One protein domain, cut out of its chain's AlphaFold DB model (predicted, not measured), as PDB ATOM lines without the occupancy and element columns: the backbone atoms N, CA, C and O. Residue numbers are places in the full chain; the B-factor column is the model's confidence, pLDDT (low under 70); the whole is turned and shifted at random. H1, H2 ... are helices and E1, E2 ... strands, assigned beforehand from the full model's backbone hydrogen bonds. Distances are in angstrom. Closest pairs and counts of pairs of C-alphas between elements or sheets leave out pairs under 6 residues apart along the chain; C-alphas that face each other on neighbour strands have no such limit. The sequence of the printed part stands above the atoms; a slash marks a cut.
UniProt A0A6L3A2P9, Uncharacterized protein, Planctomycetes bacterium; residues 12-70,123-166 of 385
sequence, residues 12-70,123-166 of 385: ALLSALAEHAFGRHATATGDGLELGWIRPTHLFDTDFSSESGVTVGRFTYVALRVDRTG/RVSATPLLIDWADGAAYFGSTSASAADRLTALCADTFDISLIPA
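Overview. This is residues 12 to 70 and 123 to 166 of the 385 residues of an uncharacterized protein of Planctomycetes bacterium (UniProt A0A6L3A2P9). A twisted wall of four antiparallel strands has its longest helix, H2, packed across one face, and the short helix H1 near the E1 edge, meeting the last turn of H2. Sheet and helices make two layers, both helices on one face. The printed part has 103 residues with two named helices and four named strands, in the order H1, E1, E2, E3, E4, H2; the sheet runs E1, E2, E3, E4, and the class is mixed, helices and strands. It is compact, with a radius of gyration of the C-alphas of 12.8 A, and rounded, spanning 38 by 32 by 23 A.

Arrangement. Start at the inner strands E2, residues 59 to 68, and E3, residues 123 to 132: N 64 and O 127 are 2.9 A apart, within hydrogen-bond range. Edge strand E1, residues 33 to 38, forms a hairpin with E2, where N 36 and O 65 are 3.2 A apart. Edge strand E4, residues 137 to 140, forms a hairpin with E3, where N 139 and O 130 are 2.8 A apart. H2, residues 145 to 159, is on the sheet at a height of 9.0 A; its closest C-alpha pair with E2 is Leu 64 and Leu 151, 6.9 A. H1, residues 12 to 19, touches H2 at residues 158 to 159 alone, closest at the C-alphas of Ala 16 and Thr 158, 5.7 A, at a steep tilt of 64 degrees. Every O i to N i+4 pair is within hydrogen-bond range in H1, and 10 of 11 in H2.

Along the chain. Find C-alpha 12 at (129.727, 202.509, 162.832), where H1 begins. E2 covers 28.8 A and E3 29.6 A. H2 runs 20.4 A to C-alpha 159 at (136.610, 197.279, 165.948).

Size, cuts and confidence. The C-alphas farthest apart are those of Gly 70 and Ala 134, 39.0 A. Residues 71 to 122 are not printed; C-alphas 70 and 123 are 8.9 A apart across the cut. The links H1 to E1 and E1 to E2 are long. Residues 26 to 31 have pLDDT under 70.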
ATOM      1  N   ALA A  12     129.727 203.841 162.225       95.88
ATOM      2  CA  ALA A  12     129.727 202.509 162.832       95.88
ATOM      3  C   ALA A  12     130.905 202.369 163.804       95.88
ATOM      4  O   ALA A  12     130.715 201.945 164.945       95.88
ATOM      5  N   LEU A  13     132.095 202.827 163.402       96.50
ATOM      6  CA  LEU A  13     133.272 202.889 164.269       96.50
ATOM      7  C   LEU A  13     133.072 203.851 165.449       96.50
ATOM      8  O   LEU A  13     133.504 203.551 166.563       96.50
ATOM      9  N   LEU A  14     132.377 204.977 165.245       97.44
ATOM     10  CA  LEU A  14     132.014 205.890 166.335       97.44
ATOM     11  C   LEU A  14     131.073 205.225 167.351       97.44
ATOM     12  O   LEU A  14     131.275 205.363 168.557       97.44
ATOM     13  N   SER A  15     130.072 204.483 166.873       96.88
ATOM     14  CA  SER A  15     129.139 203.750 167.739       96.88
ATOM     15  C   SER A  15     129.871 202.686 168.559       96.88
ATOM     16  O   SER A  15     129.687 202.609 169.772       96.88
ATOM     17  N   ALA A  16     130.781 201.946 167.926       96.25
ATOM     18  CA  ALA A  16     131.611 200.957 168.601       96.25
ATOM     19  C   ALA A  16     132.522 201.579 169.678       96.25
ATOM     20  O   ALA A  16     132.613 201.051 170.789       96.25
ATOM     21  N   LEU A  17     133.143 202.736 169.398       96.12
ATOM     22  CA  LEU A  17     133.883 203.516 170.401       96.12
ATOM     23  C   LEU A  17     132.994 203.928 171.577       96.12
ATOM     24  O   LEU A  17     133.419 203.822 172.725       96.12
ATOM     25  N   ALA A  18     131.773 204.395 171.303       96.38
ATOM     26  CA  ALA A  18     130.831 204.832 172.328       96.38
ATOM     27  C   ALA A  18     130.380 203.675 173.235       96.38
ATOM     28  O   ALA A  18     130.247 203.863 174.446       96.38
ATOM     29  N   GLU A  19     130.178 202.485 172.666       95.69
ATOM     30  CA  GLU A  19     129.887 201.259 173.413       95.69
ATOM     31  C   GLU A  19     131.069 200.874 174.309       95.69
ATOM     32  O   GLU A  19     130.883 200.609 175.494       95.69
ATOM     33  N   HIS A  20     132.296 200.952 173.793       95.94
ATOM     34  CA  HIS A  20     133.527 200.608 174.517       95.94
ATOM     35  C   HIS A  20     134.166 201.796 175.261       95.94
ATOM     36  O   HIS A  20     135.328 201.735 175.682       95.94
ATOM     37  N   ALA A  21     133.421 202.887 175.453       96.50
ATOM     38  CA  ALA A  21     133.886 204.038 176.209       96.50
ATOM     39  C   ALA A  21     134.169 203.642 177.664       96.50
ATOM     40  O   ALA A  21     133.464 202.821 178.261       96.50
ATOM     41  N   PHE A  22     135.198 204.238 178.264       95.00
ATOM     42  CA  PHE A  22     135.571 203.941 179.643       95.00
ATOM     43  C   PHE A  22     134.372 204.118 180.596       95.00
ATOM     44  O   PHE A  22     133.674 205.132 180.559       95.00
ATOM     45  N   GLY A  23     134.130 203.123 181.455       89.88
ATOM     46  CA  GLY A  23     133.008 203.101 182.399       89.88
ATOM     47  C   GLY A  23     131.671 202.594 181.836       89.88
ATOM     48  O   GLY A  23     130.701 202.521 182.589       89.88
ATOM     49  N   ARG A  24     131.584 202.228 180.546       85.50
ATOM     50  CA  ARG A  24     130.382 201.590 179.962       85.50
ATOM     51  C   ARG A  24     130.307 200.096 180.248       85.50
ATOM     52  O   ARG A  24     129.249 199.598 180.624       85.50
ATOM     53  N   HIS A  25     131.436 199.407 180.129       70.69
ATOM     54  CA  HIS A  25     131.563 197.998 180.470       70.69
ATOM     55  C   HIS A  25     132.226 197.883 181.840       70.69
ATOM     56  O   HIS A  25     133.439 198.021 181.982       70.69
ATOM     57  N   ALA A  26     131.413 197.661 182.873       52.34
ATOM     58  CA  ALA A  26     131.875 197.424 184.237       52.34
ATOM     59  C   ALA A  26     132.449 196.006 184.380       52.34
ATOM     60  O   ALA A  26     131.965 195.190 185.160       52.34
ATOM     61  N   THR A  27     133.481 195.683 183.612       47.88
ATOM     62  CA  THR A  27     134.288 194.490 183.840       47.88
ATOM     63  C   THR A  27     135.659 194.959 184.254       47.88
ATOM     64  O   THR A  27     136.563 195.114 183.436       47.88
ATOM     65  N   ALA A  28     135.813 195.157 185.566       51.12
ATOM     66  CA  ALA A  28     137.102 194.876 186.157       51.12
ATOM     67  C   ALA A  28     137.447 193.451 185.709       51.12
ATOM     68  O   ALA A  28     136.739 192.506 186.073       51.12
ATOM     69  N   THR A  29     138.483 193.275 184.892       54.75
ATOM     70  CA  THR A  29     139.079 191.946 184.763       54.75
ATOM     71  C   THR A  29     139.365 191.458 186.188       54.75
ATOM     72  O   THR A  29     139.586 192.270 187.094       54.75
ATOM     73  N   GLY A  30     139.282 190.148 186.450       54.41
ATOM     74  CA  GLY A  30     139.360 189.599 187.819       54.41
ATOM     75  C   GLY A  30     140.624 189.982 188.618       54.41
ATOM     76  O   GLY A  30     140.738 189.650 189.792       54.41
ATOM     77  N   ASP A  31     141.563 190.691 187.992       63.78
ATOM     78  CA  ASP A  31     142.789 191.279 188.519       63.78
ATOM     79  C   ASP A  31     142.676 192.765 188.949       63.78
ATOM     80  O   ASP A  31     143.683 193.368 189.333       63.78
ATOM     81  N   GLY A  32     141.482 193.368 188.923       76.38
ATOM     82  CA  GLY A  32     141.269 194.757 189.346       76.38
ATOM     83  C   GLY A  32     141.770 195.785 188.330       76.38
ATOM     84  O   GLY A  32     142.305 196.833 188.712       76.38
ATOM     85  N   LEU A  33     141.641 195.478 187.039       86.50
ATOM     86  CA  LEU A  33     141.893 196.421 185.954       86.50
ATOM     87  C   LEU A  33     140.600 196.753 185.227       86.50
ATOM     88  O   LEU A  33     139.871 195.866 184.804       86.50
ATOM     89  N   GLU A  34     140.363 198.037 185.030       90.12
ATOM     90  CA  GLU A  34     139.284 198.557 184.201       90.12
ATOM     91  C   GLU A  34     139.922 199.323 183.042       90.12
ATOM     92  O   GLU A  34     140.889 200.067 183.240       90.12
ATOM     93  N   LEU A  35     139.433 199.117 181.823       93.12
ATOM     94  CA  LEU A  35     139.958 199.773 180.632       93.12
ATOM     95  C   LEU A  35     138.835 200.155 179.675       93.12
ATOM     96  O   LEU A  35     137.745 199.597 179.736       93.12
ATOM     97  N   GLY A  36     139.109 201.117 178.806       95.75
ATOM     98  CA  GLY A  36     138.168 201.564 177.785       95.75
ATOM     99  C   GLY A  36     138.664 202.808 177.065       95.75
ATOM    100  O   GLY A  36     139.718 203.365 177.405       95.75
ATOM    101  N   TRP A  37     137.896 203.243 176.073       97.75
ATOM    102  CA  TRP A  37     138.243 204.405 175.264       97.75
ATOM    103  C   TRP A  37     137.882 205.715 175.949       97.75
ATOM    104  O   TRP A  37     136.830 205.851 176.576       97.75
ATOM    105  N   ILE A  38     138.755 206.699 175.776       97.81
ATOM    106  CA  ILE A  38     138.480 208.104 176.063       97.81
ATOM    107  C   ILE A  38     138.925 208.958 174.875       97.81
ATOM    108  O   ILE A  38     139.792 208.547 174.092       97.81
ATOM    109  N   ARG A  39     138.390 210.173 174.770       96.50
ATOM    110  CA  ARG A  39     139.022 211.212 173.959       96.50
ATOM    111  C   ARG A  39     140.337 211.648 174.628       96.50
ATOM    112  O   ARG A  39     140.454 211.634 175.855       96.50
ATOM    113  N   PRO A  40     141.353 212.033 173.848       89.69
ATOM    114  CA  PRO A  40     142.713 212.206 174.357       89.69
ATOM    115  C   PRO A  40     142.947 213.523 175.119       89.69
ATOM    116  O   PRO A  40     144.019 213.698 175.695       89.69
ATOM    117  N   THR A  41     141.969 214.435 175.165       88.69
ATOM    118  CA  THR A  41     142.114 215.755 175.805       88.69
ATOM    119  C   THR A  41     142.221 215.673 177.329       88.69
ATOM    120  O   THR A  41     143.035 216.374 177.930       88.69
ATOM    121  N   HIS A  42     141.413 214.830 177.983       92.69
ATOM    122  CA  HIS A  42     141.493 214.613 179.429       92.69
ATOM    123  C   HIS A  42     140.959 213.236 179.846       92.69
ATOM    124  O   HIS A  42     140.149 212.623 179.165       92.69
ATOM    125  N   LEU A  43     141.365 212.768 181.033       93.94
ATOM    126  CA  LEU A  43     141.103 211.402 181.522       93.94
ATOM    127  C   LEU A  43     139.619 211.020 181.645       93.94
ATOM    128  O   LEU A  43     139.300 209.838 181.701       93.94
ATOM    129  N   PHE A  44     138.726 212.000 181.744       94.50
ATOM    130  CA  PHE A  44     137.291 211.799 181.989       94.50
ATOM    131  C   PHE A  44     136.437 211.970 180.735       94.50
ATOM    132  O   PHE A  44     135.214 211.966 180.833       94.50
ATOM    133  N   ASP A  45     137.068 212.170 179.584       95.44
ATOM    134  CA  ASP A  45     136.360 212.485 178.360       95.44
ATOM    135  C   ASP A  45     135.876 211.212 177.655       95.44
ATOM    136  O   ASP A  45     136.619 210.573 176.914       95.44
ATOM    137  N   THR A  46     134.638 210.808 177.926       95.88
ATOM    138  CA  THR A  46     134.010 209.593 177.368       95.88
ATOM    139  C   THR A  46     132.901 209.912 176.365       95.88
ATOM    140  O   THR A  46     132.064 209.062 176.057       95.88
ATOM    141  N   ASP A  47     132.864 211.149 175.873       95.00
ATOM    142  CA  ASP A  47     131.845 211.618 174.945       95.00
ATOM    143  C   ASP A  47     132.247 211.335 173.488       95.00
ATOM    144  O   ASP A  47     133.091 212.007 172.895       95.00
ATOM    145  N   PHE A  48     131.586 210.327 172.919       96.12
ATOM    146  CA  PHE A  48     131.708 209.891 171.527       96.12
ATOM    147  C   PHE A  48     130.438 210.210 170.721       96.12
ATOM    148  O   PHE A  48     130.019 209.437 169.866       96.12
ATOM    149  N   SER A  49     129.781 211.339 171.008       93.06
ATOM    150  CA  SER A  49     128.555 211.753 170.304       93.06
ATOM    151  C   SER A  49     128.786 212.283 168.883       93.06
ATOM    152  O   SER A  49     127.836 212.377 168.105       93.06
ATOM    153  N   SER A  50     130.024 212.643 168.533       93.44
ATOM    154  CA  SER A  50     130.373 213.222 167.235       93.44
ATOM    155  C   SER A  50     131.754 212.773 166.760       93.44
ATOM    156  O   SER A  50     132.703 212.733 167.545       93.44
ATOM    157  N   GLU A  51     131.873 212.509 165.456       92.31
ATOM    158  CA  GLU A  51     133.134 212.138 164.803       92.31
ATOM    159  C   GLU A  51     134.201 213.225 164.966       92.31
ATOM    160  O   GLU A  51     135.354 212.911 165.251       92.31
ATOM    161  N   SER A  52     133.819 214.507 164.923       90.81
ATOM    162  CA  SER A  52     134.766 215.627 165.039       90.81
ATOM    163  C   SER A  52     135.502 215.673 166.381       90.81
ATOM    164  O   SER A  52     136.508 216.363 166.504       90.81
ATOM    165  N   GLY A  53     135.000 214.972 167.405       90.81
ATOM    166  CA  GLY A  53     135.678 214.839 168.695       90.81
ATOM    167  C   GLY A  53     136.844 213.847 168.685       90.81
ATOM    168  O   GLY A  53     137.651 213.859 169.611       90.81
ATOM    169  N   VAL A  54     136.929 212.983 167.671       95.31
ATOM    170  CA  VAL A  54     137.934 211.913 167.566       95.31
ATOM    171  C   VAL A  54     138.673 211.904 166.233       95.31
ATOM    172  O   VAL A  54     139.662 211.193 166.106       95.31
ATOM    173  N   THR A  55     138.233 212.667 165.236       96.00
ATOM    174  CA  THR A  55     138.909 212.771 163.938       96.00
ATOM    175  C   THR A  55     139.788 214.012 163.867       96.00
ATOM    176  O   THR A  55     139.337 215.111 164.183       96.00
ATOM    177  N   VAL A  56     141.014 213.847 163.379       95.69
ATOM    178  CA  VAL A  56     141.938 214.943 163.062       95.69
ATOM    179  C   VAL A  56     142.510 214.667 161.677       95.69
ATOM    180  O   VAL A  56     143.282 213.721 161.498       95.69
ATOM    181  N   GLY A  57     142.080 215.443 160.681       94.25
ATOM    182  CA  GLY A  57     142.356 215.135 159.279       94.25
ATOM    183  C   GLY A  57     141.846 213.742 158.905       94.25
ATOM    184  O   GLY A  57     140.681 213.409 159.115       94.25
ATOM    185  N   ARG A  58     142.747 212.898 158.394       94.50
ATOM    186  CA  ARG A  58     142.465 211.487 158.058       94.50
ATOM    187  C   ARG A  58     142.555 210.514 159.237       94.50
ATOM    188  O   ARG A  58     142.262 209.332 159.067       94.50
ATOM    189  N   PHE A  59     143.025 210.969 160.394       97.25
ATOM    190  CA  PHE A  59     143.345 210.091 161.511       97.25
ATOM    191  C   PHE A  59     142.213 210.022 162.531       97.25
ATOM    192  O   PHE A  59     141.546 211.020 162.806       97.25
ATOM    193  N   THR A  60     142.074 208.866 163.177       97.62
ATOM    194  CA  THR A  60     141.320 208.747 164.429       97.62
ATOM    195  C   THR A  60     142.278 208.874 165.605       97.62
ATOM    196  O   THR A  60     143.271 208.151 165.686       97.62
ATOM    197  N   TYR A  61     141.977 209.778 166.530       97.75
ATOM    198  CA  TYR A  61     142.778 210.080 167.704       97.75
ATOM    199  C   TYR A  61     141.970 209.842 168.984       97.75
ATOM    200  O   TYR A  61     141.051 210.584 169.324       97.75
ATOM    201  N   VAL A  62     142.332 208.780 169.699       98.00
ATOM    202  CA  VAL A  62     141.703 208.343 170.955       98.00
ATOM    203  C   VAL A  62     142.784 207.996 171.976       98.00
ATOM    204  O   VAL A  62     143.977 208.044 171.679       98.00
ATOM    205  N   ALA A  63     142.404 207.642 173.199       98.12
ATOM    206  CA  ALA A  63     143.340 207.083 174.163       98.12
ATOM    207  C   ALA A  63     142.765 205.855 174.869       98.12
ATOM    208  O   ALA A  63     141.580 205.792 175.197       98.12
ATOM    209  N   LEU A  64     143.644 204.889 175.134       97.50
ATOM    210  CA  LEU A  64     143.366 203.751 176.000       97.50
ATOM    211  C   LEU A  64     143.510 204.217 177.447       97.50
ATOM    212  O   LEU A  64     144.633 204.458 177.907       97.50
ATOM    213  N   ARG A  65     142.397 204.320 178.173       96.56
ATOM    214  CA  ARG A  65     142.422 204.526 179.622       96.56
ATOM    215  C   ARG A  65     142.522 203.185 180.334       96.56
ATOM    216  O   ARG A  65     141.869 202.219 179.955       96.56
ATOM    217  N   VAL A  66     143.340 203.144 181.380       94.44
ATOM    218  CA  VAL A  66     143.508 202.001 182.274       94.44
ATOM    219  C   VAL A  66     143.479 202.491 183.715       94.44
ATOM    220  O   VAL A  66     144.367 203.241 184.137       94.44
ATOM    221  N   ASP A  67     142.521 201.980 184.478       93.31
ATOM    222  CA  ASP A  67     142.415 202.147 185.919       93.31
ATOM    223  C   ASP A  67     142.858 200.848 186.604       93.31
ATOM    224  O   ASP A  67     142.352 199.765 186.317       93.31
ATOM    225  N   ARG A  68     143.827 200.943 187.518       91.31
ATOM    226  CA  ARG A  68     144.267 199.824 188.367       91.31
ATOM    227  C   ARG A  68     143.751 200.035 189.776       91.31
ATOM    228  O   ARG A  68     144.118 201.034 190.384       91.31
ATOM    229  N   THR A  69     142.955 199.113 190.301       88.88
ATOM    230  CA  THR A  69     142.363 199.209 191.646       88.88
ATOM    231  C   THR A  69     143.017 198.270 192.658       88.88
ATOM    232  O   THR A  69     142.888 198.488 193.859       88.88
ATOM    233  N   GLY A  70     143.766 197.263 192.198       87.62
ATOM    234  CA  GLY A  70     144.449 196.302 193.063       87.62
ATOM    235  C   GLY A  70     145.508 196.925 193.985       87.62
ATOM    236  O   GLY A  70     146.299 197.784 193.584       87.62
ATOM    237  N   ARG A 123     144.801 203.789 190.507       92.81
ATOM    238  CA  ARG A 123     145.788 204.468 189.661       92.81
ATOM    239  C   ARG A 123     145.255 204.550 188.248       92.81
ATOM    240  O   ARG A 123     145.027 203.516 187.629       92.81
ATOM    241  N   VAL A 124     145.093 205.772 187.764       93.94
ATOM    242  CA  VAL A 124     144.599 206.065 186.420       93.94
ATOM    243  C   VAL A 124     145.777 206.358 185.504       93.94
ATOM    244  O   VAL A 124     146.702 207.082 185.875       93.94
ATOM    245  N   SER A 125     145.737 205.809 184.298       94.75
ATOM    246  CA  SER A 125     146.648 206.152 183.209       94.75
ATOM    247  C   SER A 125     145.882 206.198 181.898       94.75
ATOM    248  O   SER A 125     144.926 205.446 181.727       94.75
ATOM    249  N   ALA A 126     146.303 207.058 180.976       96.62
ATOM    250  CA  ALA A 126     145.805 207.068 179.612       96.62
ATOM    251  C   ALA A 126     146.981 207.113 178.643       96.62
ATOM    252  O   ALA A 126     147.923 207.881 178.848       96.62
ATOM    253  N   THR A 127     146.910 206.294 177.599       97.62
ATOM    254  CA  THR A 127     147.929 206.239 176.552       97.62
ATOM    255  C   THR A 127     147.288 206.597 175.215       97.62
ATOM    256  O   THR A 127     146.337 205.916 174.821       97.62
ATOM    257  N   PRO A 128     147.779 207.630 174.510       97.31
ATOM    258  CA  PRO A 128     147.214 208.035 173.231       97.31
ATOM    259  C   PRO A 128     147.427 206.971 172.152       97.31
ATOM    260  O   PRO A 128     148.446 206.273 172.131       97.31
ATOM    261  N   LEU A 129     146.468 206.894 171.239       98.12
ATOM    262  CA  LEU A 129     146.456 206.046 170.060       98.12
ATOM    263  C   LEU A 129     146.041 206.891 168.858       98.12
ATOM    264  O   LEU A 129     144.979 207.513 168.862       98.12
ATOM    265  N   LEU A 130     146.873 206.871 167.828       98.06
ATOM    266  CA  LEU A 130     146.550 207.416 166.520       98.06
ATOM    267  C   LEU A 130     146.309 206.256 165.555       98.06
ATOM    268  O   LEU A 130     147.166 205.381 165.444       98.06
ATOM    269  N   ILE A 131     145.180 206.244 164.858       97.88
ATOM    270  CA  ILE A 131     144.851 205.236 163.848       97.88
ATOM    271  C   ILE A 131     144.799 205.910 162.477       97.88
ATOM    272  O   ILE A 131     144.061 206.877 162.289       97.88
ATOM    273  N   ASP A 132     145.567 205.382 161.529       97.12
ATOM    274  CA  ASP A 132     145.474 205.709 160.108       97.12
ATOM    275  C   ASP A 132     144.820 204.534 159.373       97.12
ATOM    276  O   ASP A 132     145.472 203.541 159.040       97.12
ATOM    277  N   TRP A 133     143.507 204.635 159.162       95.44
ATOM    278  CA  TRP A 133     142.704 203.576 158.544       95.44
ATOM    279  C   TRP A 133     143.112 203.292 157.102       95.44
ATOM    280  O   TRP A 133     143.239 202.133 156.715       95.44
ATOM    281  N   ALA A 134     143.394 204.341 156.330       92.50
ATOM    282  CA  ALA A 134     143.736 204.202 154.922       92.50
ATOM    283  C   ALA A 134     145.105 203.530 154.709       92.50
ATOM    284  O   ALA A 134     145.294 202.840 153.711       92.50
ATOM    285  N   ASP A 135     146.030 203.656 155.665       92.75
ATOM    286  CA  ASP A 135     147.320 202.950 155.639       92.75
ATOM    287  C   ASP A 135     147.305 201.636 156.449       92.75
ATOM    288  O   ASP A 135     148.293 200.898 156.469       92.75
ATOM    289  N   GLY A 136     146.208 201.336 157.152       94.88
ATOM    290  CA  GLY A 136     146.126 200.190 158.057       94.88
ATOM    291  C   GLY A 136     147.131 200.264 159.209       94.88
ATOM    292  O   GLY A 136     147.625 199.228 159.669       94.88
ATOM    293  N   ALA A 137     147.475 201.465 159.675       95.69
ATOM    294  CA  ALA A 137     148.508 201.700 160.680       95.69
ATOM    295  C   ALA A 137     147.920 202.222 161.998       95.69
ATOM    296  O   ALA A 137     146.916 202.929 162.027       95.69
ATOM    297  N   ALA A 138     148.565 201.871 163.110       97.38
ATOM    298  CA  ALA A 138     148.218 202.373 164.433       97.38
ATOM    299  C   ALA A 138     149.496 202.756 165.187       97.38
ATOM    300  O   ALA A 138     150.400 201.934 165.347       97.38
ATOM    301  N   TYR A 139     149.562 203.998 165.661       97.88
ATOM    302  CA  TYR A 139     150.683 204.549 166.413       97.88
ATOM    303  C   TYR A 139     150.285 204.687 167.878       97.88
ATOM    304  O   TYR A 139     149.453 205.521 168.246       97.88
ATOM    305  N   PHE A 140     150.878 203.852 168.724       97.94
ATOM    306  CA  PHE A 140     150.571 203.805 170.146       97.94
ATOM    307  C   PHE A 140     151.621 204.556 170.962       97.94
ATOM    308  O   PHE A 140     152.816 204.301 170.843       97.94
ATOM    309  N   GLY A 141     151.179 205.459 171.837       97.06
ATOM    310  CA  GLY A 141     152.042 206.316 172.655       97.06
ATOM    311  C   GLY A 141     152.767 205.614 173.809       97.06
ATOM    312  O   GLY A 141     153.014 206.239 174.837       97.06
ATOM    313  N   SER A 142     153.069 204.319 173.693       96.44
ATOM    314  CA  SER A 142     153.745 203.529 174.723       96.44
ATOM    315  C   SER A 142     154.621 202.444 174.109       96.44
ATOM    316  O   SER A 142     154.256 201.804 173.128       96.44
ATOM    317  N   THR A 143     155.760 202.189 174.748       96.31
ATOM    318  CA  THR A 143     156.676 201.087 174.418       96.31
ATOM    319  C   THR A 143     156.466 199.856 175.308       96.31
ATOM    320  O   THR A 143     157.243 198.905 175.267       96.31
ATOM    321  N   SER A 144     155.438 199.860 176.163       95.00
ATOM    322  CA  SER A 144     155.156 198.760 177.085       95.00
ATOM    323  C   SER A 144     154.402 197.628 176.389       95.00
ATOM    324  O   SER A 144     153.262 197.821 175.972       95.00
ATOM    325  N   ALA A 145     154.996 196.429 176.360       93.50
ATOM    326  CA  ALA A 145     154.362 195.226 175.810       93.50
ATOM    327  C   ALA A 145     152.993 194.942 176.450       93.50
ATOM    328  O   ALA A 145     152.006 194.793 175.749       93.50
ATOM    329  N   SER A 146     152.883 195.025 177.781       92.69
ATOM    330  CA  SER A 146     151.604 194.792 178.466       92.69
ATOM    331  C   SER A 146     150.547 195.866 178.201       92.69
ATOM    332  O   SER A 146     149.358 195.605 178.374       92.69
ATOM    333  N   ALA A 147     150.948 197.083 177.818       94.25
ATOM    334  CA  ALA A 147     150.012 198.094 177.338       94.25
ATOM    335  C   ALA A 147     149.585 197.808 175.890       94.25
ATOM    336  O   ALA A 147     148.417 197.997 175.570       94.25
ATOM    337  N   ALA A 148     150.508 197.331 175.047       95.12
ATOM    338  CA  ALA A 148     150.215 196.916 173.680       95.12
ATOM    339  C   ALA A 148     149.266 195.706 173.647       95.12
ATOM    340  O   ALA A 148     148.300 195.736 172.900       95.12
ATOM    341  N   ASP A 149     149.450 194.710 174.518       94.88
ATOM    342  CA  ASP A 149     148.552 193.548 174.614       94.88
ATOM    343  C   ASP A 149     147.111 193.969 174.938       94.88
ATOM    344  O   ASP A 149     146.154 193.502 174.324       94.88
ATOM    345  N   ARG A 150     146.953 194.911 175.880       94.75
ATOM    346  CA  ARG A 150     145.643 195.480 176.242       94.75
ATOM    347  C   ARG A 150     145.027 196.262 175.095       94.75
ATOM    348  O   ARG A 150     143.827 196.156 174.877       94.75
ATOM    349  N   LEU A 151     145.839 197.054 174.396       96.38
ATOM    350  CA  LEU A 151     145.401 197.783 173.215       96.38
ATOM    351  C   LEU A 151     144.910 196.811 172.140       96.38
ATOM    352  O   LEU A 151     143.818 197.001 171.620       96.38
ATOM    353  N   THR A 152     145.690 195.779 171.822       95.88
ATOM    354  CA  THR A 152     145.334 194.777 170.812       95.88
ATOM    355  C   THR A 152     144.025 194.086 171.169       95.88
ATOM    356  O   THR A 152     143.149 193.991 170.315       95.88
ATOM    357  N   ALA A 153     143.857 193.671 172.428       94.50
ATOM    358  CA  ALA A 153     142.616 193.062 172.894       94.50
ATOM    359  C   ALA A 153     141.421 194.023 172.785       94.50
ATOM    360  O   ALA A 153     140.392 193.645 172.233       94.50
ATOM    361  N   LEU A 154     141.563 195.273 173.247       95.69
ATOM    362  CA  LEU A 154     140.474 196.252 173.185       95.69
ATOM    363  C   LEU A 154     140.123 196.633 171.740       95.69
ATOM    364  O   LEU A 154     138.950 196.774 171.423       95.69
ATOM    365  N   CYS A 155     141.109 196.782 170.852       95.69
ATOM    366  CA  CYS A 155     140.863 197.049 169.435       95.69
ATOM    367  C   CYS A 155     140.160 195.883 168.739       95.69
ATOM    368  O   CYS A 155     139.292 196.132 167.909       95.69
ATOM    369  N   ALA A 156     140.515 194.638 169.071       94.75
ATOM    370  CA  ALA A 156     139.824 193.466 168.545       94.75
ATOM    371  C   ALA A 156     138.359 193.438 168.999       94.75
ATOM    372  O   ALA A 156     137.478 193.249 168.171       94.75
ATOM    373  N   ASP A 157     138.098 193.703 170.279       94.44
ATOM    374  CA  ASP A 157     136.740 193.746 170.839       94.44
ATOM    375  C   ASP A 157     135.910 194.912 170.270       94.44
ATOM    376  O   ASP A 157     134.759 194.748 169.882       94.44
ATOM    377  N   THR A 158     136.526 196.090 170.137       95.38
ATOM    378  CA  THR A 158     135.829 197.307 169.691       95.38
ATOM    379  C   THR A 158     135.598 197.326 168.186       95.38
ATOM    380  O   THR A 158     134.518 197.681 167.732       95.38
ATOM    381  N   PHE A 159     136.620 197.019 167.390       94.12
ATOM    382  CA  PHE A 159     136.610 197.279 165.948       94.12
ATOM    383  C   PHE A 159     136.628 196.012 165.095       94.12
ATOM    384  O   PHE A 159     136.624 196.131 163.872       94.12
ATOM    385  N   ASP A 160     136.700 194.827 165.709       93.12
ATOM    386  CA  ASP A 160     136.893 193.551 165.007       93.12
ATOM    387  C   ASP A 160     138.142 193.562 164.097       93.12
ATOM    388  O   ASP A 160     138.155 193.040 162.982       93.12
ATOM    389  N   ILE A 161     139.224 194.208 164.563       94.56
ATOM    390  CA  ILE A 161     140.505 194.290 163.842       94.56
ATOM    391  C   ILE A 161     141.626 193.549 164.569       94.56
ATOM    392  O   ILE A 161     141.722 193.555 165.795       94.56
ATOM    393  N   SER A 162     142.563 192.997 163.794       94.50
ATOM    394  CA  SER A 162     143.794 192.408 164.325       94.50
ATOM    395  C   SER A 162     144.965 193.389 164.238       94.50
ATOM    396  O   SER A 162     145.406 193.795 163.151       94.50
ATOM    397  N   LEU A 163     145.491 193.774 165.404       95.88
ATOM    398  CA  LEU A 163     146.727 194.541 165.521       95.88
ATOM    399  C   LEU A 163     147.908 193.598 165.748       95.88
ATOM    400  O   LEU A 163     147.973 192.894 166.752       95.88
ATOM    401  N   ILE A 164     148.869 193.639 164.827       95.12
ATOM    402  CA  ILE A 164     150.148 192.940 164.964       95.12
ATOM    403  C   ILE A 164     151.218 193.981 165.315       95.12
ATOM    404  O   ILE A 164     151.407 194.917 164.524       95.12
ATOM    405  N   PRO A 165     151.913 193.843 166.462       94.69
ATOM    406  CA  PRO A 165     153.038 194.700 166.811       94.69
ATOM    407  C   PRO A 165     154.089 194.723 165.700       94.69
ATOM    408  O   PRO A 165     154.510 193.681 165.201       94.69
ATOM    409  N   ALA A 166     154.540 195.918 165.335       95.00
ATOM    410  CA  ALA A 166     155.551 196.119 164.301       95.00
ATOM    411  C   ALA A 166     156.966 195.828 164.831       95.00
ATOM    412  O   ALA A 166     157.831 196.690 164.767       95.00
TER     413      ALA A 166